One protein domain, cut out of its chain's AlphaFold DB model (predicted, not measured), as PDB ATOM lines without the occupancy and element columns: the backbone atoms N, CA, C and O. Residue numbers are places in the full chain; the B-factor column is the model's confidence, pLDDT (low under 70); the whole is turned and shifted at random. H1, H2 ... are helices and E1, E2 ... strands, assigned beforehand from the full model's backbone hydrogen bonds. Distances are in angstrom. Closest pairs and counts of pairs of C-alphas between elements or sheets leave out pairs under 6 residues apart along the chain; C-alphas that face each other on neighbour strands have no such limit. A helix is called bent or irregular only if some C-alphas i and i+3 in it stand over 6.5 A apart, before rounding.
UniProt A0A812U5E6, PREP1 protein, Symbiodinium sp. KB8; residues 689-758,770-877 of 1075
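Overview. This is residues 689 to 758 and 770 to 877 of the 1075 residues of the protein "PREP1 protein" of Symbiodinium sp. KB8 (UniProt A0A812U5E6). A strongly curled sheet of seven strands, folded back on itself like part of a barrel, makes the main lobe; its long paired strands E6 and E9 run out of it to a small head made of H3, H4 and the hairpin E7 and E8. Between E2 and E3 the chain loops out on another side past H1, and residues 729 to 735 stick out. The 178 printed residues hold nine named strands and four named helices, in the order E1 E2 H1 E3 E4 E5 H2 E6 H3 H4 E7 E8 E9, a mixed class. The large sheet runs E4 E9 E6 E1 E2 E3 E5, antiparallel throughout. The whole is loose, with a radius of gyration of the C-alphas of 21.6 A, and flat, spanning 62 by 54 by 25 A.

Along the chain. In the large sheet, E1 is residues 697 to 705, 24.0 A long, beginning at C-alpha 697 (36.705, 9.894, -24.073). E2 is 708 to 718, 29.0 A; E3 is 741 to 752, 24.7 A; E4 is 784 to 786; E5 is 790 to 795. E6 is 808 to 819, 28.8 A, and E9 is 865 to 876, 32.7 A, ending at C-alpha 876 (39.014, -1.383, -27.377). E7 is 850 to 852 and E8 is 858 to 860. H1 is 726 to 731, H2 is 798 to 801, H3 is 821 to 831 and H4 is 837 to 846, beginning at C-alpha 837 (6.189, 18.365, -1.198).

Arrangement. In the folded sheet, one sheet bent back into two leaves, E4 and E9 face E1, E2, E3 and E5, with E6 as the hinge. E6 bends by 72 degrees at residue 811 and E3 by 88 degrees at residue 745. N to O pairs within hydrogen-bond range include N 814 and O 870 of E6 and E9, 2.9 A; N 699 and O 808 of E1 and E6, 2.9 A; N 698 and O 714 of the hairpin E1 and E2, 2.8 A. H2 is on the sheet, over none of its strands; Val 700 and Phe 799 have the closest C-alphas of E1 and H2, 6.5 A. H3 only grazes the sheet. H3 and H4 are close but not clearly touching, C-alphas of Ile 830 and Val 840 7.4 A apart, at a steep tilt of 42 degrees, opposite ways. The C-alphas of Leu 844 and Ala 850, the closest of H4 and E7, are 5.2 A apart. In H1 and H4 every O i to N i+4 pair is within hydrogen-bond range, in H3 5 of 7; H2 is too short for one.

Size, cuts and confidence. The C-alphas farthest apart, of Thr 770 and Ser 854, are 71.3 A apart. Residues 759 to 769 are not printed, and 25.6 A separates C-alphas 758 and 770. Of the links printed whole, none is long. Mean pLDDT of the printed part is 82.4; 28 residues are under 70, among them 723 to 736.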
ATOM      1  N   LYS A 689      48.109  10.745 -31.938       87.94
ATOM      2  CA  LYS A 689      47.398  11.529 -32.965       87.94
ATOM      3  C   LYS A 689      46.924  10.710 -34.187       87.94
ATOM      4  O   LYS A 689      46.076  11.189 -34.935       87.94
ATOM      5  N   SER A 690      47.477   9.522 -34.429       82.81
ATOM      6  CA  SER A 690      47.101   8.658 -35.560       82.81
ATOM      7  C   SER A 690      46.005   7.634 -35.246       82.81
ATOM      8  O   SER A 690      45.411   7.113 -36.186       82.81
ATOM      9  N   VAL A 691      45.733   7.352 -33.966       85.06
ATOM     10  CA  VAL A 691      44.752   6.330 -33.538       85.06
ATOM     11  C   VAL A 691      43.719   6.831 -32.518       85.06
ATOM     12  O   VAL A 691      42.701   6.176 -32.333       85.06
ATOM     13  N   MET A 692      43.942   7.990 -31.891       91.12
ATOM     14  CA  MET A 692      42.996   8.661 -30.989       91.12
ATOM     15  C   MET A 692      42.502   9.975 -31.605       91.12
ATOM     16  O   MET A 692      43.223  10.650 -32.346       91.12
ATOM     17  N   LYS A 693      41.272  10.358 -31.264       89.25
ATOM     18  CA  LYS A 693      40.590  11.573 -31.720       89.25
ATOM     19  C   LYS A 693      40.629  12.609 -30.594       89.25
ATOM     20  O   LYS A 693      40.290  12.297 -29.454       89.25
ATOM     21  N   GLU A 694      41.010  13.850 -30.897       89.75
ATOM     22  CA  GLU A 694      40.797  14.951 -29.945       89.75
ATOM     23  C   GLU A 694      39.283  15.198 -29.813       89.75
ATOM     24  O   GLU A 694      38.614  15.395 -30.824       89.75
ATOM     25  N   GLY A 695      38.756  15.176 -28.588       85.56
ATOM     26  CA  GLY A 695      37.328  15.257 -28.262       85.56
ATOM     27  C   GLY A 695      36.738  13.957 -27.701       85.56
ATOM     28  O   GLY A 695      35.837  14.033 -26.870       85.56
ATOM     29  N   SER A 696      37.268  12.787 -28.073       91.25
ATOM     30  CA  SER A 696      36.805  11.488 -27.558       91.25
ATOM     31  C   SER A 696      37.209  11.242 -26.099       91.25
ATOM     32  O   SER A 696      38.245  11.730 -25.631       91.25
ATOM     33  N   CYS A 697      36.423  10.409 -25.413       94.19
ATOM     34  CA  CYS A 697      36.705   9.894 -24.073       94.19
ATOM     35  C   CYS A 697      37.326   8.491 -24.125       94.19
ATOM     36  O   CYS A 697      36.911   7.644 -24.917       94.19
ATOM     37  N   TYR A 698      38.300   8.245 -23.247       96.44
ATOM     38  CA  TYR A 698      39.095   7.024 -23.197       96.44
ATOM     39  C   TYR A 698      39.321   6.536 -21.763       96.44
ATOM     40  O   TYR A 698      39.508   7.348 -20.857       96.44
ATOM     41  N   ALA A 699      39.381   5.218 -21.577       97.00
ATOM     42  CA  ALA A 699      39.913   4.585 -20.370       97.00
ATOM     43  C   ALA A 699      41.363   4.142 -20.623       97.00
ATOM     44  O   ALA A 699      41.633   3.442 -21.605       97.00
ATOM     45  N   VAL A 700      42.294   4.552 -19.754       96.44
ATOM     46  CA  VAL A 700      43.741   4.299 -19.891       96.44
ATOM     47  C   VAL A 700      44.282   3.602 -18.633       96.44
ATOM     48  O   VAL A 700      44.150   4.165 -17.544       96.44
ATOM     49  N   PRO A 701      44.903   2.412 -18.741       96.06
ATOM     50  CA  PRO A 701      45.416   1.676 -17.584       96.06
ATOM     51  C   PRO A 701      46.658   2.355 -16.980       96.06
ATOM     52  O   PRO A 701      47.607   2.685 -17.694       96.06
ATOM     53  N   ILE A 702      46.675   2.539 -15.654       94.50
ATOM     54  CA  ILE A 702      47.770   3.202 -14.910       94.50
ATOM     55  C   ILE A 702      48.512   2.246 -13.964       94.50
ATOM     56  O   ILE A 702      49.730   2.381 -13.778       94.50
ATOM     57  N   SER A 703      47.830   1.234 -13.429       93.62
ATOM     58  CA  SER A 703      48.418   0.149 -12.630       93.62
ATOM     59  C   SER A 703      47.579  -1.122 -12.744       93.62
ATOM     60  O   SER A 703      46.353  -1.028 -12.706       93.62
ATOM     61  N   SER A 704      48.219  -2.289 -12.824       92.38
ATOM     62  CA  SER A 704      47.567  -3.576 -12.538       92.38
ATOM     63  C   SER A 704      47.996  -4.097 -11.165       92.38
ATOM     64  O   SER A 704      48.980  -3.620 -10.598       92.38
ATOM     65  N   GLY A 705      47.247  -5.051 -10.621       89.19
ATOM     66  CA  GLY A 705      47.536  -5.716  -9.354       89.19
ATOM     67  C   GLY A 705      46.478  -6.767  -9.019       89.19
ATOM     68  O   GLY A 705      45.529  -6.966  -9.775       89.19
ATOM     69  N   ALA A 706      46.608  -7.427  -7.865       85.62
ATOM     70  CA  ALA A 706      45.692  -8.498  -7.448       85.62
ATOM     71  C   ALA A 706      44.224  -8.044  -7.273       85.62
ATOM     72  O   ALA A 706      43.310  -8.856  -7.371       85.62
ATOM     73  N   SER A 707      43.985  -6.748  -7.048       87.31
ATOM     74  CA  SER A 707      42.650  -6.133  -6.998       87.31
ATOM     75  C   SER A 707      42.085  -5.739  -8.374       87.31
ATOM     76  O   SER A 707      41.008  -5.151  -8.441       87.31
ATOM     77  N   GLY A 708      42.782  -6.060  -9.468       91.06
ATOM     78  CA  GLY A 708      42.403  -5.723 -10.838       91.06
ATOM     79  C   GLY A 708      43.240  -4.598 -11.452       91.06
ATOM     80  O   GLY A 708      44.285  -4.198 -10.931       91.06
ATOM     81  N   THR A 709      42.782  -4.077 -12.589       94.25
ATOM     82  CA  THR A 709      43.467  -3.004 -13.322       94.25
ATOM     83  C   THR A 709      42.785  -1.664 -13.089       94.25
ATOM     84  O   THR A 709      41.593  -1.496 -13.337       94.25
ATOM     85  N   VAL A 710      43.564  -0.683 -12.639       94.56
ATOM     86  CA  VAL A 710      43.130   0.695 -12.408       94.56
ATOM     87  C   VAL A 710      43.233   1.483 -13.710       94.56
ATOM     88  O   VAL A 710      44.325   1.635 -14.267       94.56
ATOM     89  N   TYR A 711      42.105   2.028 -14.159       96.31
ATOM     90  CA  TYR A 711      42.008   2.891 -15.331       96.31
ATOM     91  C   TYR A 711      41.693   4.326 -14.901       96.31
ATOM     92  O   TYR A 711      40.717   4.557 -14.186       96.31
ATOM     93  N   ASP A 712      42.468   5.300 -15.382       95.81
ATOM     94  CA  ASP A 712      42.014   6.696 -15.400       95.81
ATOM     95  C   ASP A 712      41.112   6.889 -16.626       95.81
ATOM     96  O   ASP A 712      41.453   6.469 -17.738       95.81
ATOM     97  N   VAL A 713      39.962   7.533 -16.426       95.88
ATOM     98  CA  VAL A 713      39.008   7.863 -17.492       95.88
ATOM     99  C   VAL A 713      39.152   9.343 -17.833       95.88
ATOM    100  O   VAL A 713      39.123  10.202 -16.949       95.88
ATOM    101  N   LEU A 714      39.361   9.651 -19.114       96.25
ATOM    102  CA  LEU A 714      39.785  10.976 -19.566       96.25
ATOM    103  C   LEU A 714      39.249  11.340 -20.958       96.25
ATOM    104  O   LEU A 714      39.098  10.481 -21.819       96.25
ATOM    105  N   GLN A 715      39.001  12.624 -21.206       93.94
ATOM    106  CA  GLN A 715      38.713  13.171 -22.535       93.94
ATOM    107  C   GLN A 715      40.005  13.717 -23.155       93.94
ATOM    108  O   GLN A 715      40.661  14.563 -22.550       93.94
ATOM    109  N   LEU A 716      40.385  13.290 -24.362       93.69
ATOM    110  CA  LEU A 716      41.614  13.762 -25.015       93.69
ATOM    111  C   LEU A 716      41.412  15.165 -25.620       93.69
ATOM    112  O   LEU A 716      40.763  15.311 -26.652       93.69
ATOM    113  N   LEU A 717      41.992  16.209 -25.020       88.94
ATOM    114  CA  LEU A 717      41.816  17.602 -25.462       88.94
ATOM    115  C   LEU A 717      42.855  18.057 -26.492       88.94
ATOM    116  O   LEU A 717      42.515  18.813 -27.406       88.94
ATOM    117  N   SER A 718      44.125  17.653 -26.355       90.00
ATOM    118  CA  SER A 718      45.140  17.941 -27.377       90.00
ATOM    119  C   SER A 718      46.361  17.028 -27.342       90.00
ATOM    120  O   SER A 718      47.023  16.908 -26.314       90.00
ATOM    121  N   CYS A 719      46.759  16.487 -28.496       88.44
ATOM    122  CA  CYS A 719      47.922  15.595 -28.601       88.44
ATOM    123  C   CYS A 719      49.282  16.320 -28.537       88.44
ATOM    124  O   CYS A 719      50.317  15.659 -28.459       88.44
ATOM    125  N   LYS A 720      49.312  17.661 -28.643       85.62
ATOM    126  CA  LYS A 720      50.546  18.480 -28.647       85.62
ATOM    127  C   LYS A 720      50.392  19.810 -27.880       85.62
ATOM    128  O   LYS A 720      50.454  20.876 -28.497       85.62
ATOM    129  N   PRO A 721      50.205  19.782 -26.548       80.12
ATOM    130  CA  PRO A 721      50.048  20.986 -25.726       80.12
ATOM    131  C   PRO A 721      51.282  21.910 -25.750       80.12
ATOM    132  O   PRO A 721      51.163  23.062 -26.171       80.12
ATOM    133  N   ALA A 722      52.473  21.391 -25.423       76.56
ATOM    134  CA  ALA A 722      53.735  22.151 -25.373       76.56
ATOM    135  C   ALA A 722      54.068  22.920 -26.669       76.56
ATOM    136  O   ALA A 722      54.696  23.979 -26.646       76.56
ATOM    137  N   ALA A 723      53.594  22.441 -27.827       67.94
ATOM    138  CA  ALA A 723      53.813  23.106 -29.111       67.94
ATOM    139  C   ALA A 723      53.252  24.542 -29.154       67.94
ATOM    140  O   ALA A 723      53.805  25.370 -29.881       67.94
ATOM    141  N   LYS A 724      52.211  24.848 -28.359       66.69
ATOM    142  CA  LYS A 724      51.590  26.182 -28.268       66.69
ATOM    143  C   LYS A 724      52.034  27.005 -27.048       66.69
ATOM    144  O   LYS A 724      51.802  28.208 -27.033       66.69
ATOM    145  N   LYS A 725      52.755  26.422 -26.079       66.06
ATOM    146  CA  LYS A 725      53.373  27.168 -24.965       66.06
ATOM    147  C   LYS A 725      54.621  27.909 -25.419       66.06
ATOM    148  O   LYS A 725      55.754  27.502 -25.188       66.06
ATOM    149  N   TYR A 726      54.425  28.966 -26.193       63.97
ATOM    150  CA  TYR A 726      55.534  29.704 -26.778       63.97
ATOM    151  C   TYR A 726      56.296  30.535 -25.731       63.97
ATOM    152  O   TYR A 726      57.518  30.433 -25.646       63.97
ATOM    153  N   MET A 727      55.585  31.275 -24.874       64.56
ATOM    154  CA  MET A 727      56.207  32.188 -23.903       64.56
ATOM    155  C   MET A 727      57.156  31.512 -22.926       64.56
ATOM    156  O   MET A 727      58.276  31.977 -22.760       64.56
ATOM    157  N   GLU A 728      56.745  30.403 -22.311       67.31
ATOM    158  CA  GLU A 728      57.573  29.702 -21.321       67.31
ATOM    159  C   GLU A 728      58.866  29.155 -21.956       67.31
ATOM    160  O   GLU A 728      59.948  29.282 -21.383       67.31
ATOM    161  N   ARG A 729      58.796  28.679 -23.210       67.31
ATOM    162  CA  ARG A 729      59.979  28.243 -23.971       67.31
ATOM    163  C   ARG A 729      60.949  29.383 -24.291       67.31
ATOM    164  O   ARG A 729      62.152  29.140 -24.309       67.31
ATOM    165  N   VAL A 730      60.473  30.611 -24.525       62.25
ATOM    166  CA  VAL A 730      61.370  31.764 -24.766       62.25
ATOM    167  C   VAL A 730      61.770  32.486 -23.469       62.25
ATOM    168  O   VAL A 730      62.824  33.121 -23.420       62.25
ATOM    169  N   ALA A 731      61.032  32.288 -22.373       61.31
ATOM    170  CA  ALA A 731      61.512  32.583 -21.021       61.31
ATOM    171  C   ALA A 731      62.805  31.810 -20.713       61.31
ATOM    172  O   ALA A 731      63.693  32.336 -20.043       61.31
ATOM    173  N   GLY A 732      62.891  30.572 -21.221       59.16
ATOM    174  CA  GLY A 732      63.973  29.630 -20.934       59.16
ATOM    175  C   GLY A 732      63.951  29.135 -19.485       59.16
ATOM    176  O   GLY A 732      64.997  28.764 -18.965       59.16
ATOM    177  N   LYS A 733      62.791  29.209 -18.814       56.53
ATOM    178  CA  LYS A 733      62.649  28.974 -17.372       56.53
ATOM    179  C   LYS A 733      61.377  28.205 -17.040       56.53
ATOM    180  O   LYS A 733      60.288  28.556 -17.497       56.53
ATOM    181  N   GLY A 734      61.549  27.224 -16.160       58.59
ATOM    182  CA  GLY A 734      60.535  26.258 -15.769       58.59
ATOM    183  C   GLY A 734      60.568  25.020 -16.656       58.59
ATOM    184  O   GLY A 734      60.669  25.112 -17.880       58.59
ATOM    185  N   GLU A 735      60.426  23.860 -16.022       63.12
ATOM    186  CA  GLU A 735      59.967  22.661 -16.708       63.12
ATOM    187  C   GLU A 735      58.601  22.983 -17.326       63.12
ATOM    188  O   GLU A 735      57.634  23.301 -16.623       63.12
ATOM    189  N   ASP A 736      58.501  22.962 -18.656       69.75
ATOM    190  CA  ASP A 736      57.190  23.020 -19.290       69.75
ATOM    191  C   ASP A 736      56.489  21.700 -18.968       69.75
ATOM    192  O   ASP A 736      56.766  20.685 -19.610       69.75
ATOM    193  N   LYS A 737      55.573  21.737 -17.982       76.81
ATOM    194  CA  LYS A 737      54.795  20.580 -17.504       76.81
ATOM    195  C   LYS A 737      54.130  19.784 -18.625       76.81
ATOM    196  O   LYS A 737      53.686  18.681 -18.372       76.81
ATOM    197  N   TRP A 738      54.022  20.336 -19.837       80.56
ATOM    198  CA  TRP A 738      53.408  19.726 -21.011       80.56
ATOM    199  C   TRP A 738      54.396  19.021 -21.965       80.56
ATOM    200  O   TRP A 738      53.962  18.386 -22.934       80.56
ATOM    201  N   VAL A 739      55.712  19.114 -21.739       81.12
ATOM    202  CA  VAL A 739      56.723  18.357 -22.494       81.12
ATOM    203  C   VAL A 739      56.577  16.871 -22.168       81.12
ATOM    204  O   VAL A 739      56.491  16.464 -21.014       81.12
ATOM    205  N   GLY A 740      56.475  16.047 -23.211       82.12
ATOM    206  CA  GLY A 740      56.179  14.622 -23.050       82.12
ATOM    207  C   GLY A 740      54.775  14.312 -22.521       82.12
ATOM    208  O   GLY A 740      54.522  13.169 -22.153       82.12
ATOM    209  N   GLN A 741      53.854  15.283 -22.520       90.00
ATOM    210  CA  GLN A 741      52.451  15.087 -22.149       90.00
ATOM    211  C   GLN A 741      51.507  15.258 -23.349       90.00
ATOM    212  O   GLN A 741      51.872  15.808 -24.397       90.00
ATOM    213  N   VAL A 742      50.264  14.819 -23.166       91.75
ATOM    214  CA  VAL A 742      49.087  15.319 -23.891       91.75
ATOM    215  C   VAL A 742      48.217  16.133 -22.930       91.75
ATOM    216  O   VAL A 742      48.427  16.101 -21.719       91.75
ATOM    217  N   ALA A 743      47.254  16.879 -23.464       91.69
ATOM    218  CA  ALA A 743      46.234  17.528 -22.652       91.69
ATOM    219  C   ALA A 743      44.954  16.712 -22.627       91.69
ATOM    220  O   ALA A 743      44.477  16.281 -23.681       91.69
ATOM    221  N   VAL A 744      44.398  16.551 -21.430       93.31
ATOM    222  CA  VAL A 744      43.166  15.807 -21.177       93.31
ATOM    223  C   VAL A 744      42.241  16.601 -20.260       93.31
ATOM    224  O   VAL A 744      42.702  17.464 -19.520       93.31
ATOM    225  N   ALA A 745      40.949  16.299 -20.293       91.38
ATOM    226  CA  ALA A 745      40.060  16.546 -19.165       91.38
ATOM    227  C   ALA A 745      39.946  15.220 -18.408       91.38
ATOM    228  O   ALA A 745      39.422  14.253 -18.961       91.38
ATOM    229  N   LYS A 746      40.489  15.135 -17.195       93.00
ATOM    230  CA  LYS A 746      40.421  13.918 -16.385       93.00
ATOM    231  C   LYS A 746      39.034  13.824 -15.765       93.00
ATOM    232  O   LYS A 746      38.637  14.705 -15.016       93.00
ATOM    233  N   LEU A 747      38.299  12.774 -16.118       91.31
ATOM    234  CA  LEU A 747      36.920  12.553 -15.682       91.31
ATOM    235  C   LEU A 747      36.871  11.696 -14.411       91.31
ATOM    236  O   LEU A 747      35.915  11.774 -13.654       91.31
ATOM    237  N   GLY A 748      37.903  10.895 -14.147       93.25
ATOM    238  CA  GLY A 748      38.062  10.200 -12.874       93.25
ATOM    239  C   GLY A 748      38.871   8.920 -13.012       93.25
ATOM    240  O   GLY A 748      39.804   8.841 -13.815       93.25
ATOM    241  N   ARG A 749      38.518   7.923 -12.202       94.75
ATOM    242  CA  ARG A 749      39.209   6.638 -12.093       94.75
ATOM    243  C   ARG A 749      38.209   5.525 -11.805       94.75
ATOM    244  O   ARG A 749      37.236   5.748 -11.096       94.75
ATOM    245  N   THR A 750      38.479   4.333 -12.317       94.38
ATOM    246  CA  THR A 750      37.746   3.107 -11.984       94.38
ATOM    247  C   THR A 750      38.698   1.910 -11.936       94.38
ATOM    248  O   THR A 750      39.865   2.018 -12.329       94.38
ATOM    249  N   ILE A 751      38.223   0.775 -11.429       93.75
ATOM    250  CA  ILE A 751      38.985  -0.469 -11.304       93.75
ATOM    251  C   ILE A 751      38.220  -1.569 -12.037       93.75
ATOM    252  O   ILE A 751      37.115  -1.927 -11.641       93.75
ATOM    253  N   ALA A 752      38.816  -2.117 -13.094       91.69
ATOM    254  CA  ALA A 752      38.331  -3.342 -13.712       91.69
ATOM    255  C   ALA A 752      38.830  -4.523 -12.874       91.69
ATOM    256  O   ALA A 752      40.006  -4.891 -12.944       91.69
ATOM    257  N   THR A 753      37.953  -5.089 -12.051       89.94
ATOM    258  CA  THR A 753      38.218  -6.340 -11.335       89.94
ATOM    259  C   THR A 753      38.121  -7.532 -12.299       89.94
ATOM    260  O   THR A 753      37.378  -7.473 -13.285       89.94
ATOM    261  N   PRO A 754      38.843  -8.639 -12.049       81.75
ATOM    262  CA  PRO A 754      38.622  -9.875 -12.789       81.75
ATOM    263  C   PRO A 754      37.237 -10.433 -12.426       81.75
ATOM    264  O   PRO A 754      37.007 -10.873 -11.300       81.75
ATOM    265  N   HIS A 755      36.289 -10.382 -13.365       68.06
ATOM    266  CA  HIS A 755      34.921 -10.847 -13.132       68.06
ATOM    267  C   HIS A 755      34.882 -12.356 -12.846       68.06
ATOM    268  O   HIS A 755      35.126 -13.177 -13.725       68.06
ATOM    269  N   VAL A 756      34.452 -12.718 -11.637       53.38
ATOM    270  CA  VAL A 756      34.242 -14.112 -11.190       53.38
ATOM    271  C   VAL A 756      33.003 -14.758 -11.857       53.38
ATOM    272  O   VAL A 756      32.681 -15.914 -11.604       53.38
ATOM    273  N   SER A 757      32.277 -14.023 -12.712       48.91
ATOM    274  CA  SER A 757      30.907 -14.353 -13.132       48.91
ATOM    275  C   SER A 757      30.589 -14.169 -14.627       48.91
ATOM    276  O   SER A 757      29.473 -13.789 -14.974       48.91
ATOM    277  N   SER A 758      31.516 -14.473 -15.542       43.25
ATOM    278  CA  SER A 758      31.162 -14.980 -16.890       43.25
ATOM    279  C   SER A 758      32.365 -15.609 -17.603       43.25
ATOM    280  O   SER A 758      33.503 -15.177 -17.442       43.25
ATOM    281  N   THR A 770      55.879 -16.171 -12.848       51.66
ATOM    282  CA  THR A 770      56.575 -15.386 -13.889       51.66
ATOM    283  C   THR A 770      55.657 -14.482 -14.719       51.66
ATOM    284  O   THR A 770      56.149 -13.694 -15.530       51.66
ATOM    285  N   ALA A 771      54.338 -14.556 -14.519       49.88
ATOM    286  CA  ALA A 771      53.342 -13.779 -15.249       49.88
ATOM    287  C   ALA A 771      53.410 -12.269 -14.897       49.88
ATOM    288  O   ALA A 771      53.091 -11.888 -13.770       49.88
ATOM    289  N   PRO A 772      53.782 -11.372 -15.835       55.69
ATOM    290  CA  PRO A 772      53.867  -9.940 -15.550       55.69
ATOM    291  C   PRO A 772      52.478  -9.282 -15.528       55.69
ATOM    292  O   PRO A 772      51.730  -9.441 -16.491       55.69
ATOM    293  N   ASP A 773      52.175  -8.509 -14.471       67.69
ATOM    294  CA  ASP A 773      51.028  -7.583 -14.323       67.69
ATOM    295  C   ASP A 773      49.796  -7.960 -15.178       67.69
ATOM    296  O   ASP A 773      49.447  -7.242 -16.119       67.69
ATOM    297  N   GLN A 774      49.129  -9.089 -14.891       78.00
ATOM    298  CA  GLN A 774      48.009  -9.537 -15.726       78.00
ATOM    299  C   GLN A 774      46.914  -8.456 -15.778       78.00
ATOM    300  O   GLN A 774      46.388  -8.014 -14.754       78.00
ATOM    301  N   LEU A 775      46.616  -7.973 -16.988       85.62
ATOM    302  CA  LEU A 775      45.706  -6.851 -17.210       85.62
ATOM    303  C   LEU A 775      44.264  -7.341 -17.305       85.62
ATOM    304  O   LEU A 775      43.896  -8.050 -18.242       85.62
ATOM    305  N   CYS A 776      43.435  -6.900 -16.365       89.94
ATOM    306  CA  CYS A 776      41.994  -7.074 -16.418       89.94
ATOM    307  C   CYS A 776      41.420  -6.148 -17.510       89.94
ATOM    308  O   CYS A 776      41.640  -4.927 -17.464       89.94
ATOM    309  N   PRO A 777      40.716  -6.689 -18.522       90.38
ATOM    310  CA  PRO A 777      40.121  -5.875 -19.573       90.38
ATOM    311  C   PRO A 777      39.009  -4.984 -19.008       90.38
ATOM    312  O   PRO A 777      38.290  -5.371 -18.089       90.38
ATOM    313  N   TYR A 778      38.856  -3.787 -19.572       90.38
ATOM    314  CA  TYR A 778      37.764  -2.884 -19.221       90.38
ATOM    315  C   TYR A 778      36.429  -3.506 -19.687       90.38
ATOM    316  O   TYR A 778      36.336  -3.868 -20.864       90.38
ATOM    317  N   PRO A 779      35.401  -3.668 -18.828       90.38
ATOM    318  CA  PRO A 779      34.199  -4.415 -19.208       90.38
ATOM    319  C   PRO A 779      33.396  -3.702 -20.304       90.38
ATOM    320  O   PRO A 779      33.034  -2.535 -20.143       90.38
ATOM    321  N   CYS A 780      33.076  -4.405 -21.395       87.50
ATOM    322  CA  CYS A 780      32.410  -3.849 -22.585       87.50
ATOM    323  C   CYS A 780      31.052  -3.183 -22.298       87.50
ATOM    324  O   CYS A 780      30.690  -2.217 -22.971       87.50
ATOM    325  N   ASP A 781      30.329  -3.679 -21.293       87.62
ATOM    326  CA  ASP A 781      28.999  -3.196 -20.898       87.62
ATOM    327  C   ASP A 781      29.041  -2.181 -19.742       87.62
ATOM    328  O   ASP A 781      28.000  -1.708 -19.289       87.62
ATOM    329  N   SER A 782      30.234  -1.829 -19.244       88.25
ATOM    330  CA  SER A 782      30.350  -0.878 -18.136       88.25
ATOM    331  C   SER A 782      30.020   0.556 -18.561       88.25
ATOM    332  O   SER A 782      30.416   1.040 -19.627       88.25
ATOM    333  N   GLN A 783      29.306   1.247 -17.675       90.50
ATOM    334  CA  GLN A 783      29.050   2.681 -17.746       90.50
ATOM    335  C   GLN A 783      30.003   3.417 -16.795       90.50
ATOM    336  O   GLN A 783      30.396   2.886 -15.755       90.50
ATOM    337  N   PHE A 784      30.376   4.647 -17.141       91.69
ATOM    338  CA  PHE A 784      31.160   5.532 -16.281       91.69
ATOM    339  C   PHE A 784      30.544   6.931 -16.278       91.69
ATOM    340  O   PHE A 784      30.373   7.530 -17.338       91.69
ATOM    341  N   SER A 785      30.254   7.462 -15.093       89.62
ATOM    342  CA  SER A 785      29.617   8.770 -14.914       89.62
ATOM    343  C   SER A 785      30.507   9.687 -14.087       89.62
ATOM    344  O   SER A 785      31.047   9.266 -13.067       89.62
ATOM    345  N   SER A 786      30.662  10.942 -14.512       88.44
ATOM    346  CA  SER A 786      31.457  11.938 -13.782       88.44
ATOM    347  C   SER A 786      30.906  13.357 -13.893       88.44
ATOM    348  O   SER A 786      30.599  13.829 -14.989       88.44
ATOM    349  N   SER A 787      30.830  14.042 -12.752       76.81
ATOM    350  CA  SER A 787      30.464  15.455 -12.596       76.81
ATOM    351  C   SER A 787      31.630  16.437 -12.759       76.81
ATOM    352  O   SER A 787      31.392  17.622 -12.994       76.81
ATOM    353  N   LEU A 788      32.878  15.976 -12.629       67.00
ATOM    354  CA  LEU A 788      34.067  16.825 -12.509       67.00
ATOM    355  C   LEU A 788      35.091  16.513 -13.603       67.00
ATOM    356  O   LEU A 788      35.346  15.359 -13.940       67.00
ATOM    357  N   SER A 789      35.694  17.560 -14.172       73.94
ATOM    358  CA  SER A 789      36.662  17.410 -15.261       73.94
ATOM    359  C   SER A 789      37.816  18.406 -15.177       73.94
ATOM    360  O   SER A 789      37.794  19.441 -15.847       73.94
ATOM    361  N   SER A 790      38.842  18.086 -14.390       82.06
ATOM    362  CA  SER A 790      40.075  18.874 -14.320       82.06
ATOM    363  C   SER A 790      40.830  18.826 -15.655       82.06
ATOM    364  O   SER A 790      41.025  17.763 -16.247       82.06
ATOM    365  N   VAL A 791      41.272  19.985 -16.153       86.19
ATOM    366  CA  VAL A 791      42.136  20.062 -17.341       86.19
ATOM    367  C   VAL A 791      43.579  19.782 -16.919       86.19
ATOM    368  O   VAL A 791      44.210  20.585 -16.235       86.19
ATOM    369  N   GLU A 792      44.109  18.633 -17.332       91.56
ATOM    370  CA  GLU A 792      45.362  18.077 -16.822       91.56
ATOM    371  C   GLU A 792      46.387  17.774 -17.921       91.56
ATOM    372  O   GLU A 792      46.067  17.552 -19.096       91.56
ATOM    373  N   ALA A 793      47.652  17.754 -17.502       89.50
ATOM    374  CA  ALA A 793      48.787  17.311 -18.295       89.50
ATOM    375  C   ALA A 793      49.026  15.823 -18.007       89.50
ATOM    376  O   ALA A 793      49.391  15.464 -16.892       89.50
ATOM    377  N   PHE A 794      48.764  14.966 -18.996       92.50
ATOM    378  CA  PHE A 794      48.783  13.511 -18.823       92.50
ATOM    379  C   PHE A 794      49.984  12.885 -19.548       92.50
ATOM    380  O   PHE A 794      50.172  13.175 -20.743       92.50
ATOM    381  N   PRO A 795      50.790  12.014 -18.902       93.19
ATOM    382  CA  PRO A 795      52.045  11.570 -19.492       93.19
ATOM    383  C   PRO A 795      51.843  10.709 -20.730       93.19
ATOM    384  O   PRO A 795      51.116   9.715 -20.727       93.19
ATOM    385  N   VAL A 796      52.556  11.058 -21.802       90.94
ATOM    386  CA  VAL A 796      52.501  10.321 -23.070       90.94
ATOM    387  C   VAL A 796      52.948   8.871 -22.878       90.94
ATOM    388  O   VAL A 796      52.420   7.990 -23.548       90.94
ATOM    389  N   HIS A 797      53.876   8.603 -21.952       88.19
ATOM    390  CA  HIS A 797      54.343   7.247 -21.656       88.19
ATOM    391  C   HIS A 797      53.272   6.358 -20.998       88.19
ATOM    392  O   HIS A 797      53.308   5.144 -21.188       88.19
ATOM    393  N   THR A 798      52.291   6.925 -20.285       91.81
ATOM    394  CA  THR A 798      51.246   6.148 -19.593       91.81
ATOM    395  C   THR A 798      50.389   5.354 -20.580       91.81
ATOM    396  O   THR A 798      50.121   4.183 -20.339       91.81
ATOM    397  N   PHE A 799      50.089   5.920 -21.757       91.38
ATOM    398  CA  PHE A 799      49.402   5.220 -22.859       91.38
ATOM    399  C   PHE A 799      50.174   4.011 -23.427       91.38
ATOM    400  O   PHE A 799      49.623   3.253 -24.220       91.38
ATOM    401  N   PHE A 800      51.452   3.840 -23.074       87.25
ATOM    402  CA  PHE A 800      52.299   2.746 -23.561       87.25
ATOM    403  C   PHE A 800      52.803   1.821 -22.446       87.25
ATOM    404  O   PHE A 800      53.244   0.719 -22.765       87.25
ATOM    405  N   LYS A 801      52.689   2.216 -21.164       86.81
ATOM    406  CA  LYS A 801      53.149   1.450 -19.987       86.81
ATOM    407  C   LYS A 801      52.652  -0.000 -20.001       86.81
ATOM    408  O   LYS A 801      53.431  -0.913 -19.763       86.81
ATOM    409  N   TYR A 802      51.373  -0.184 -20.325       83.62
ATOM    410  CA  TYR A 802      50.681  -1.476 -20.350       83.62
ATOM    411  C   TYR A 802      50.315  -1.952 -21.762       83.62
ATOM    412  O   TYR A 802      49.493  -2.844 -21.930       83.62
ATOM    413  N   GLY A 803      50.935  -1.368 -22.792       79.62
ATOM    414  CA  GLY A 803      50.549  -1.594 -24.182       79.62
ATOM    415  C   GLY A 803      49.347  -0.747 -24.607       79.62
ATOM    416  O   GLY A 803      48.395  -0.527 -23.859       79.62
ATOM    417  N   PHE A 804      49.408  -0.233 -25.834       83.12
ATOM    418  CA  PHE A 804      48.411   0.710 -26.347       83.12
ATOM    419  C   PHE A 804      47.068   0.023 -26.657       83.12
ATOM    420  O   PHE A 804      45.997   0.617 -26.595       83.12
ATOM    421  N   GLU A 805      47.122  -1.269 -26.964       80.81
ATOM    422  CA  GLU A 805      45.970  -2.131 -27.202       80.81
ATOM    423  C   GLU A 805      45.119  -2.432 -25.959       80.81
ATOM    424  O   GLU A 805      44.115  -3.109 -26.119       80.81
ATOM    425  N   HIS A 806      45.466  -1.921 -24.771       88.38
ATOM    426  CA  HIS A 806      44.629  -1.966 -23.562       88.38
ATOM    427  C   HIS A 806      43.899  -0.634 -23.278       88.38
ATOM    428  O   HIS A 806      43.369  -0.440 -22.188       88.38
ATOM    429  N   ILE A 807      43.856   0.294 -24.240       93.56
ATOM    430  CA  ILE A 807      43.066   1.535 -24.160       93.56
ATOM    431  C   ILE A 807      41.699   1.313 -24.819       93.56
ATOM    432  O   ILE A 807      41.606   0.684 -25.877       93.56
ATOM    433  N   TYR A 808      40.645   1.881 -24.231       95.25
ATOM    434  CA  TYR A 808      39.259   1.777 -24.705       95.25
ATOM    435  C   TYR A 808      38.708   3.174 -25.025       95.25
ATOM    436  O   TYR A 808      38.949   4.099 -24.257       95.25
ATOM    437  N   GLU A 809      37.987   3.339 -26.136       95.50
ATOM    438  CA  GLU A 809      37.233   4.546 -26.511       95.50
ATOM    439  C   GLU A 809      35.744   4.332 -26.219       95.50
ATOM    440  O   GLU A 809      35.131   3.408 -26.762       95.50
ATOM    441  N   PHE A 810      35.145   5.200 -25.406       94.31
ATOM    442  CA  PHE A 810      33.703   5.170 -25.157       94.31
ATOM    443  C   PHE A 810      32.954   5.670 -26.392       94.31
ATOM    444  O   PHE A 810      33.184   6.788 -26.853       94.31
ATOM    445  N   GLN A 811      32.073   4.833 -26.942       92.19
ATOM    446  CA  GLN A 811      31.353   5.143 -28.181       92.19
ATOM    447  C   GLN A 811      30.076   5.955 -27.945       92.19
ATOM    448  O   GLN A 811      29.563   6.577 -28.875       92.19
ATOM    449  N   VAL A 812      29.564   5.963 -26.712       84.62
ATOM    450  CA  VAL A 812      28.442   6.808 -26.299       84.62
ATOM    451  C   VAL A 812      28.929   7.780 -25.236       84.62
ATOM    452  O   VAL A 812      29.509   7.370 -24.233       84.62
ATOM    453  N   GLN A 813      28.651   9.062 -25.454       84.75
ATOM    454  CA  GLN A 813      28.811  10.128 -24.474       84.75
ATOM    455  C   GLN A 813      27.479  10.877 -24.372       84.75
ATOM    456  O   GLN A 813      26.987  11.389 -25.379       84.75
ATOM    457  N   ARG A 814      26.905  10.956 -23.168       81.81
ATOM    458  CA  ARG A 814      25.743  11.808 -22.860       81.81
ATOM    459  C   ARG A 814      26.130  12.886 -21.851       81.81
ATOM    460  O   ARG A 814      27.166  12.803 -21.189       81.81
ATOM    461  N   SER A 815      25.305  13.922 -21.745       73.62
ATOM    462  CA  SER A 815      25.463  14.986 -20.751       73.62
ATOM    463  C   SER A 815      24.170  15.136 -19.963       73.62
ATOM    464  O   SER A 815      23.273  15.884 -20.349       73.62
ATOM    465  N   ALA A 816      24.075  14.395 -18.862       76.00
ATOM    466  CA  ALA A 816      22.986  14.521 -17.908       76.00
ATOM    467  C   ALA A 816      23.167  15.798 -17.074       76.00
ATOM    468  O   ALA A 816      24.289  16.209 -16.768       76.00
ATOM    469  N   CYS A 817      22.062  16.421 -16.664       72.69
ATOM    470  CA  CYS A 817      22.087  17.424 -15.605       72.69
ATOM    471  C   CYS A 817      21.421  16.811 -14.376       72.69
ATOM    472  O   CYS A 817      20.269  16.392 -14.452       72.69
ATOM    473  N   VAL A 818      22.155  16.742 -13.272       81.00
ATOM    474  CA  VAL A 818      21.713  16.147 -12.004       81.00
ATOM    475  C   VAL A 818      21.908  17.162 -10.881       81.00
ATOM    476  O   VAL A 818      22.571  18.184 -11.084       81.00
ATOM    477  N   LEU A 819      21.347  16.905  -9.699       77.56
ATOM    478  CA  LEU A 819      21.629  17.740  -8.530       77.56
ATOM    479  C   LEU A 819      23.133  17.716  -8.209       77.56
ATOM    480  O   LEU A 819      23.784  16.678  -8.365       77.56
ATOM    481  N   SER A 820      23.699  18.864  -7.829       80.06
ATOM    482  CA  SER A 820      25.090  18.954  -7.371       80.06
ATOM    483  C   SER A 820      25.293  18.131  -6.100       80.06
ATOM    484  O   SER A 820      24.358  17.953  -5.328       80.06
ATOM    485  N   GLU A 821      26.506  17.621  -5.880       80.00
ATOM    486  CA  GLU A 821      26.814  16.793  -4.702       80.00
ATOM    487  C   GLU A 821      26.484  17.547  -3.405       80.00
ATOM    488  O   GLU A 821      25.700  17.049  -2.608       80.00
ATOM    489  N   ALA A 822      26.878  18.820  -3.304       78.44
ATOM    490  CA  ALA A 822      26.491  19.695  -2.194       78.44
ATOM    491  C   ALA A 822      24.962  19.894  -2.058       78.44
ATOM    492  O   ALA A 822      24.450  19.974  -0.950       78.44
ATOM    493  N   ALA A 823      24.209  19.932  -3.167       78.88
ATOM    494  CA  ALA A 823      22.745  20.025  -3.123       78.88
ATOM    495  C   ALA A 823      22.066  18.694  -2.750       78.88
ATOM    496  O   ALA A 823      20.915  18.705  -2.321       78.88
ATOM    497  N   LEU A 824      22.755  17.559  -2.916       80.12
ATOM    498  CA  LEU A 824      22.329  16.247  -2.424       80.12
ATOM    499  C   LEU A 824      22.690  16.064  -0.945       80.12
ATOM    500  O   LEU A 824      21.878  15.519  -0.206       80.12
ATOM    501  N   GLU A 825      23.849  16.563  -0.505       82.88
ATOM    502  CA  GLU A 825      24.237  16.648   0.910       82.88
ATOM    503  C   GLU A 825      23.269  17.549   1.692       82.88
ATOM    504  O   GLU A 825      22.697  17.103   2.682       82.88
ATOM    505  N   ASP A 826      22.996  18.766   1.197       77.31
ATOM    506  CA  ASP A 826      21.958  19.649   1.744       77.31
ATOM    507  C   ASP A 826      20.597  18.918   1.792       77.31
ATOM    508  O   ASP A 826      19.898  18.960   2.802       77.31
ATOM    509  N   ALA A 827      20.185  18.245   0.705       74.62
ATOM    510  CA  ALA A 827      18.865  17.608   0.619       74.62
ATOM    511  C   ALA A 827      18.729  16.316   1.445       74.62
ATOM    512  O   ALA A 827      17.602  15.916   1.755       74.62
ATOM    513  N   ALA A 828      19.835  15.675   1.834       77.44
ATOM    514  CA  ALA A 828      19.815  14.510   2.715       77.44
ATOM    515  C   ALA A 828      19.192  14.846   4.082       77.44
ATOM    516  O   ALA A 828      18.456  14.023   4.622       77.44
ATOM    517  N   GLU A 829      19.366  16.083   4.572       72.12
ATOM    518  CA  GLU A 829      18.711  16.591   5.791       72.12
ATOM    519  C   GLU A 829      17.169  16.544   5.734       72.12
ATOM    520  O   GLU A 829      16.515  16.565   6.776       72.12
ATOM    521  N   ILE A 830      16.571  16.503   4.534       71.00
ATOM    522  CA  ILE A 830      15.115  16.389   4.348       71.00
ATOM    523  C   ILE A 830      14.682  14.939   4.139       71.00
ATOM    524  O   ILE A 830      13.588  14.577   4.548       71.00
ATOM    525  N   LEU A 831      15.498  14.107   3.486       63.69
ATOM    526  CA  LEU A 831      15.096  12.747   3.099       63.69
ATOM    527  C   LEU A 831      14.906  11.796   4.296       63.69
ATOM    528  O   LEU A 831      14.284  10.748   4.141       63.69
ATOM    529  N   GLU A 832      15.385  12.173   5.485       66.19
ATOM    530  CA  GLU A 832      15.080  11.502   6.759       66.19
ATOM    531  C   GLU A 832      13.752  11.963   7.406       66.19
ATOM    532  O   GLU A 832      13.335  11.413   8.427       66.19
ATOM    533  N   LEU A 833      13.072  12.961   6.830       61.12
ATOM    534  CA  LEU A 833      11.837  13.556   7.339       61.12
ATOM    535  C   LEU A 833      10.660  13.275   6.388       61.12
ATOM    536  O   LEU A 833      10.721  13.544   5.190       61.12
ATOM    537  N   ASP A 834       9.544  12.792   6.934       76.12
ATOM    538  CA  ASP A 834       8.302  12.528   6.189       76.12
ATOM    539  C   ASP A 834       7.519  13.841   5.962       76.12
ATOM    540  O   ASP A 834       6.535  14.136   6.644       76.12
ATOM    541  N   VAL A 835       8.037  14.703   5.074       75.12
ATOM    542  CA  VAL A 835       7.507  16.055   4.803       75.12
ATOM    543  C   VAL A 835       6.740  16.137   3.485       75.12
ATOM    544  O   VAL A 835       7.113  15.536   2.479       75.12
ATOM    545  N   ASP A 836       5.694  16.963   3.468       85.62
ATOM    546  CA  ASP A 836       4.929  17.244   2.254       85.62
ATOM    547  C   ASP A 836       5.761  18.025   1.211       85.62
ATOM    548  O   ASP A 836       6.657  18.810   1.537       85.62
ATOM    549  N   ALA A 837       5.446  17.813  -0.069       81.50
ATOM    550  CA  ALA A 837       6.189  18.365  -1.198       81.50
ATOM    551  C   ALA A 837       6.249  19.906  -1.224       81.50
ATOM    552  O   ALA A 837       7.219  20.461  -1.743       81.50
ATOM    553  N   GLU A 838       5.263  20.610  -0.660       83.38
ATOM    554  CA  GLU A 838       5.278  22.073  -0.552       83.38
ATOM    555  C   GLU A 838       6.298  22.556   0.493       83.38
ATOM    556  O   GLU A 838       6.958  23.577   0.278       83.38
ATOM    557  N   ALA A 839       6.513  21.789   1.567       82.31
ATOM    558  CA  ALA A 839       7.573  22.036   2.543       82.31
ATOM    559  C   ALA A 839       8.969  21.807   1.929       82.31
ATOM    560  O   ALA A 839       9.856  22.651   2.079       82.31
ATOM    561  N   VAL A 840       9.143  20.725   1.156       81.75
ATOM    562  CA  VAL A 840      10.374  20.461   0.382       81.75
ATOM    563  C   VAL A 840      10.639  21.599  -0.615       81.75
ATOM    564  O   VAL A 840      11.751  22.121  -0.700       81.75
ATOM    565  N   ALA A 841       9.606  22.048  -1.334       83.94
ATOM    566  CA  ALA A 841       9.695  23.162  -2.271       83.94
ATOM    567  C   ALA A 841      10.020  24.502  -1.580       83.94
ATOM    568  O   ALA A 841      10.801  25.293  -2.110       83.94
ATOM    569  N   ALA A 842       9.463  24.764  -0.393       85.94
ATOM    570  CA  ALA A 842       9.786  25.944   0.409       85.94
ATOM    571  C   ALA A 842      11.246  25.929   0.898       85.94
ATOM    572  O   ALA A 842      11.948  26.931   0.743       85.94
ATOM    573  N   TRP A 843      11.732  24.791   1.402       85.94
ATOM    574  CA  TRP A 843      13.126  24.615   1.820       85.94
ATOM    575  C   TRP A 843      14.100  24.776   0.640       85.94
ATOM    576  O   TRP A 843      15.118  25.458   0.771       85.94
ATOM    577  N   LEU A 844      13.765  24.244  -0.546       83.25
ATOM    578  CA  LEU A 844      14.606  24.369  -1.747       83.25
ATOM    579  C   LEU A 844      14.771  25.836  -2.169       83.25
ATOM    580  O   LEU A 844      15.853  26.238  -2.604       83.25
ATOM    581  N   VAL A 845      13.730  26.656  -1.996       86.06
ATOM    582  CA  VAL A 845      13.821  28.113  -2.177       86.06
ATOM    583  C   VAL A 845      14.649  28.762  -1.065       86.06
ATOM    584  O   VAL A 845      15.519  29.579  -1.356       86.06
ATOM    585  N   GLN A 846      14.444  28.374   0.197       88.38
ATOM    586  CA  GLN A 846      15.172  28.916   1.349       88.38
ATOM    587  C   GLN A 846      16.695  28.693   1.261       88.38
ATOM    588  O   GLN A 846      17.463  29.593   1.601       88.38
ATOM    589  N   ARG A 847      17.143  27.533   0.760       82.56
ATOM    590  CA  ARG A 847      18.565  27.214   0.513       82.56
ATOM    591  C   ARG A 847      19.134  27.848  -0.769       82.56
ATOM    592  O   ARG A 847      20.317  27.691  -1.042       82.56
ATOM    593  N   ASN A 848      18.337  28.580  -1.557       82.44
ATOM    594  CA  ASN A 848      18.691  29.049  -2.910       82.44
ATOM    595  C   ASN A 848      19.087  27.906  -3.873       82.44
ATOM    596  O   ASN A 848      19.906  28.084  -4.778       82.44
ATOM    597  N   LEU A 849      18.475  26.732  -3.707       79.94
ATOM    598  CA  LEU A 849      18.595  25.598  -4.629       79.94
ATOM    599  C   LEU A 849      17.487  25.620  -5.699       79.94
ATOM    600  O   LEU A 849      17.649  25.049  -6.779       79.94
ATOM    601  N   ALA A 850      16.392  26.337  -5.439       85.94
ATOM    602  CA  ALA A 850      15.301  26.608  -6.367       85.94
ATOM    603  C   ALA A 850      14.778  28.051  -6.238       85.94
ATOM    604  O   ALA A 850      15.108  28.776  -5.303       85.94
ATOM    605  N   ALA A 851      13.918  28.454  -7.168       86.31
ATOM    606  CA  ALA A 851      13.080  29.644  -7.079       86.31
ATOM    607  C   ALA A 851      11.648  29.297  -7.510       86.31
ATOM    608  O   ALA A 851      11.453  28.429  -8.365       86.31
ATOM    609  N   ARG A 852      10.643  29.985  -6.950       89.38
ATOM    610  CA  ARG A 852       9.263  29.890  -7.451       89.38
ATOM    611  C   ARG A 852       9.029  30.848  -8.615       89.38
ATOM    612  O   ARG A 852       9.467  31.998  -8.582       89.38
ATOM    613  N   THR A 853       8.326  30.372  -9.635       83.75
ATOM    614  CA  THR A 853       7.826  31.182 -10.750       83.75
ATOM    615  C   THR A 853       6.508  31.874 -10.383       83.75
ATOM    616  O   THR A 853       5.876  31.566  -9.374       83.75
ATOM    617  N   SER A 854       6.088  32.856 -11.186       76.38
ATOM    618  CA  SER A 854       4.900  33.688 -10.916       76.38
ATOM    619  C   SER A 854       3.559  32.941 -10.970       76.38
ATOM    620  O   SER A 854       2.534  33.500 -10.596       76.38
ATOM    621  N   ASP A 855       3.565  31.703 -11.457       82.25
ATOM    622  CA  ASP A 855       2.458  30.743 -11.487       82.25
ATOM    623  C   ASP A 855       2.513  29.724 -10.325       82.25
ATOM    624  O   ASP A 855       1.701  28.804 -10.273       82.25
ATOM    625  N   GLY A 856       3.456  29.881  -9.388       80.69
ATOM    626  CA  GLY A 856       3.642  29.009  -8.222       80.69
ATOM    627  C   GLY A 856       4.534  27.786  -8.462       80.69
ATOM    628  O   GLY A 856       4.906  27.125  -7.490       80.69
ATOM    629  N   GLY A 857       4.916  27.512  -9.715       82.38
ATOM    630  CA  GLY A 857       5.820  26.417 -10.075       82.38
ATOM    631  C   GLY A 857       7.216  26.556  -9.457       82.38
ATOM    632  O   GLY A 857       7.637  27.647  -9.076       82.38
ATOM    633  N   LEU A 858       7.949  25.444  -9.357       80.25
ATOM    634  CA  LEU A 858       9.300  25.397  -8.788       80.25
ATOM    635  C   LEU A 858      10.345  25.168  -9.889       80.25
ATOM    636  O   LEU A 858      10.228  24.232 -10.678       80.25
ATOM    637  N   VAL A 859      11.388  25.999  -9.926       82.50
ATOM    638  CA  VAL A 859      12.492  25.900 -10.892       82.50
ATOM    639  C   VAL A 859      13.818  25.799 -10.144       82.50
ATOM    640  O   VAL A 859      14.178  26.707  -9.397       82.50
ATOM    641  N   LEU A 860      14.562  24.710 -10.362       78.69
ATOM    642  CA  LEU A 860      15.909  24.536  -9.808       78.69
ATOM    643  C   LEU A 860      16.868  25.602 -10.358       78.69
ATOM    644  O   LEU A 860      16.885  25.892 -11.558       78.69
ATOM    645  N   LEU A 861      17.674  26.186  -9.473       75.75
ATOM    646  CA  LEU A 861      18.663  27.204  -9.818       75.75
ATOM    647  C   LEU A 861      19.948  26.556 -10.354       75.75
ATOM    648  O   LEU A 861      20.301  25.433 -10.013       75.75
ATOM    649  N   SER A 862      20.704  27.266 -11.195       67.31
ATOM    650  CA  SER A 862      21.878  26.687 -11.877       67.31
ATOM    651  C   SER A 862      23.034  26.275 -10.951       67.31
ATOM    652  O   SER A 862      23.963  25.617 -11.420       67.31
ATOM    653  N   CYS A 863      22.984  26.674  -9.676       68.62
ATOM    654  CA  CYS A 863      23.909  26.317  -8.595       68.62
ATOM    655  C   CYS A 863      23.582  24.974  -7.916       68.62
ATOM    656  O   CYS A 863      24.504  24.300  -7.464       68.62
ATOM    657  N   SER A 864      22.316  24.538  -7.903       77.62
ATOM    658  CA  SER A 864      21.928  23.209  -7.402       77.62
ATOM    659  C   SER A 864      22.105  22.100  -8.440       77.62
ATOM    660  O   SER A 864      21.779  20.951  -8.169       77.62
ATOM    661  N   LEU A 865      22.613  22.424  -9.635       74.81
ATOM    662  CA  LEU A 865      22.688  21.523 -10.782       74.81
ATOM    663  C   LEU A 865      24.125  21.356 -11.290       74.81
ATOM    664  O   LEU A 865      24.716  22.294 -11.835       74.81
ATOM    665  N   GLN A 866      24.657  20.138 -11.214       77.12
ATOM    666  CA  GLN A 866      25.908  19.741 -11.871       77.12
ATOM    667  C   GLN A 866      25.637  19.028 -13.204       77.12
ATOM    668  O   GLN A 866      24.551  18.498 -13.442       77.12
ATOM    669  N   THR A 867      26.626  19.026 -14.097       74.56
ATOM    670  CA  THR A 867      26.525  18.374 -15.409       74.56
ATOM    671  C   THR A 867      27.394  17.124 -15.410       74.56
ATOM    672  O   THR A 867      28.618  17.217 -15.429       74.56
ATOM    673  N   VAL A 868      26.755  15.957 -15.391       82.44
ATOM    674  CA  VAL A 868      27.428  14.659 -15.427       82.44
ATOM    675  C   VAL A 868      27.651  14.236 -16.875       82.44
ATOM    676  O   VAL A 868      26.728  14.199 -17.688       82.44
ATOM    677  N   THR A 869      28.896  13.899 -17.200       83.25
ATOM    678  CA  THR A 869      29.238  13.191 -18.433       83.25
ATOM    679  C   THR A 869      29.048  11.697 -18.188       83.25
ATOM    680  O   THR A 869      29.806  11.109 -17.419       83.25
ATOM    681  N   GLU A 870      28.048  11.099 -18.833       89.31
ATOM    682  CA  GLU A 870      27.845   9.646 -18.851       89.31
ATOM    683  C   GLU A 870      28.569   9.062 -20.064       89.31
ATOM    684  O   GLU A 870      28.452   9.589 -21.176       89.31
ATOM    685  N   LEU A 871      29.294   7.968 -19.865       91.75
ATOM    686  CA  LEU A 871      30.041   7.260 -20.895       91.75
ATOM    687  C   LEU A 871      29.618   5.793 -20.928       91.75
ATOM    688  O   LEU A 871      29.606   5.129 -19.894       91.75
ATOM    689  N   GLU A 872      29.314   5.272 -22.114       93.44
ATOM    690  CA  GLU A 872      28.938   3.866 -22.311       93.44
ATOM    691  C   GLU A 872      29.687   3.239 -23.490       93.44
ATOM    692  O   GLU A 872      30.268   3.930 -24.337       93.44
ATOM    693  N   LYS A 873      29.589   1.907 -23.580       91.38
ATOM    694  CA  LYS A 873      30.122   1.089 -24.681       91.38
ATOM    695  C   LYS A 873      31.616   1.368 -24.927       91.38
ATOM    696  O   LYS A 873      31.984   1.813 -26.020       91.38
ATOM    697  N   PRO A 874      32.484   1.163 -23.915       94.56
ATOM    698  CA  PRO A 874      33.937   1.186 -24.073       94.56
ATOM    699  C   PRO A 874      34.391   0.127 -25.091       94.56
ATOM    700  O   PRO A 874      34.482  -1.059 -24.784       94.56
ATOM    701  N   MET A 875      34.718   0.552 -26.313       93.25
ATOM    702  CA  MET A 875      35.326  -0.323 -27.319       93.25
ATOM    703  C   MET A 875      36.847  -0.205 -27.277       93.25
ATOM    704  O   MET A 875      37.390   0.898 -27.304       93.25
ATOM    705  N   LEU A 876      37.552  -1.336 -27.275       91.12
ATOM    706  CA  LEU A 876      39.014  -1.383 -27.377       91.12
ATOM    707  C   LEU A 876      39.492  -0.580 -28.598       91.12
ATOM    708  O   LEU A 876      39.010  -0.851 -29.695       91.12
ATOM    709  N   VAL A 877      40.448   0.350 -28.453       88.00
ATOM    710  CA  VAL A 877      40.815   1.319 -29.512       88.00
ATOM    711  C   VAL A 877      41.275   0.612 -30.788       88.00
ATOM    712  O   VAL A 877      42.427   0.183 -30.945       88.00
TER     713      VAL A 877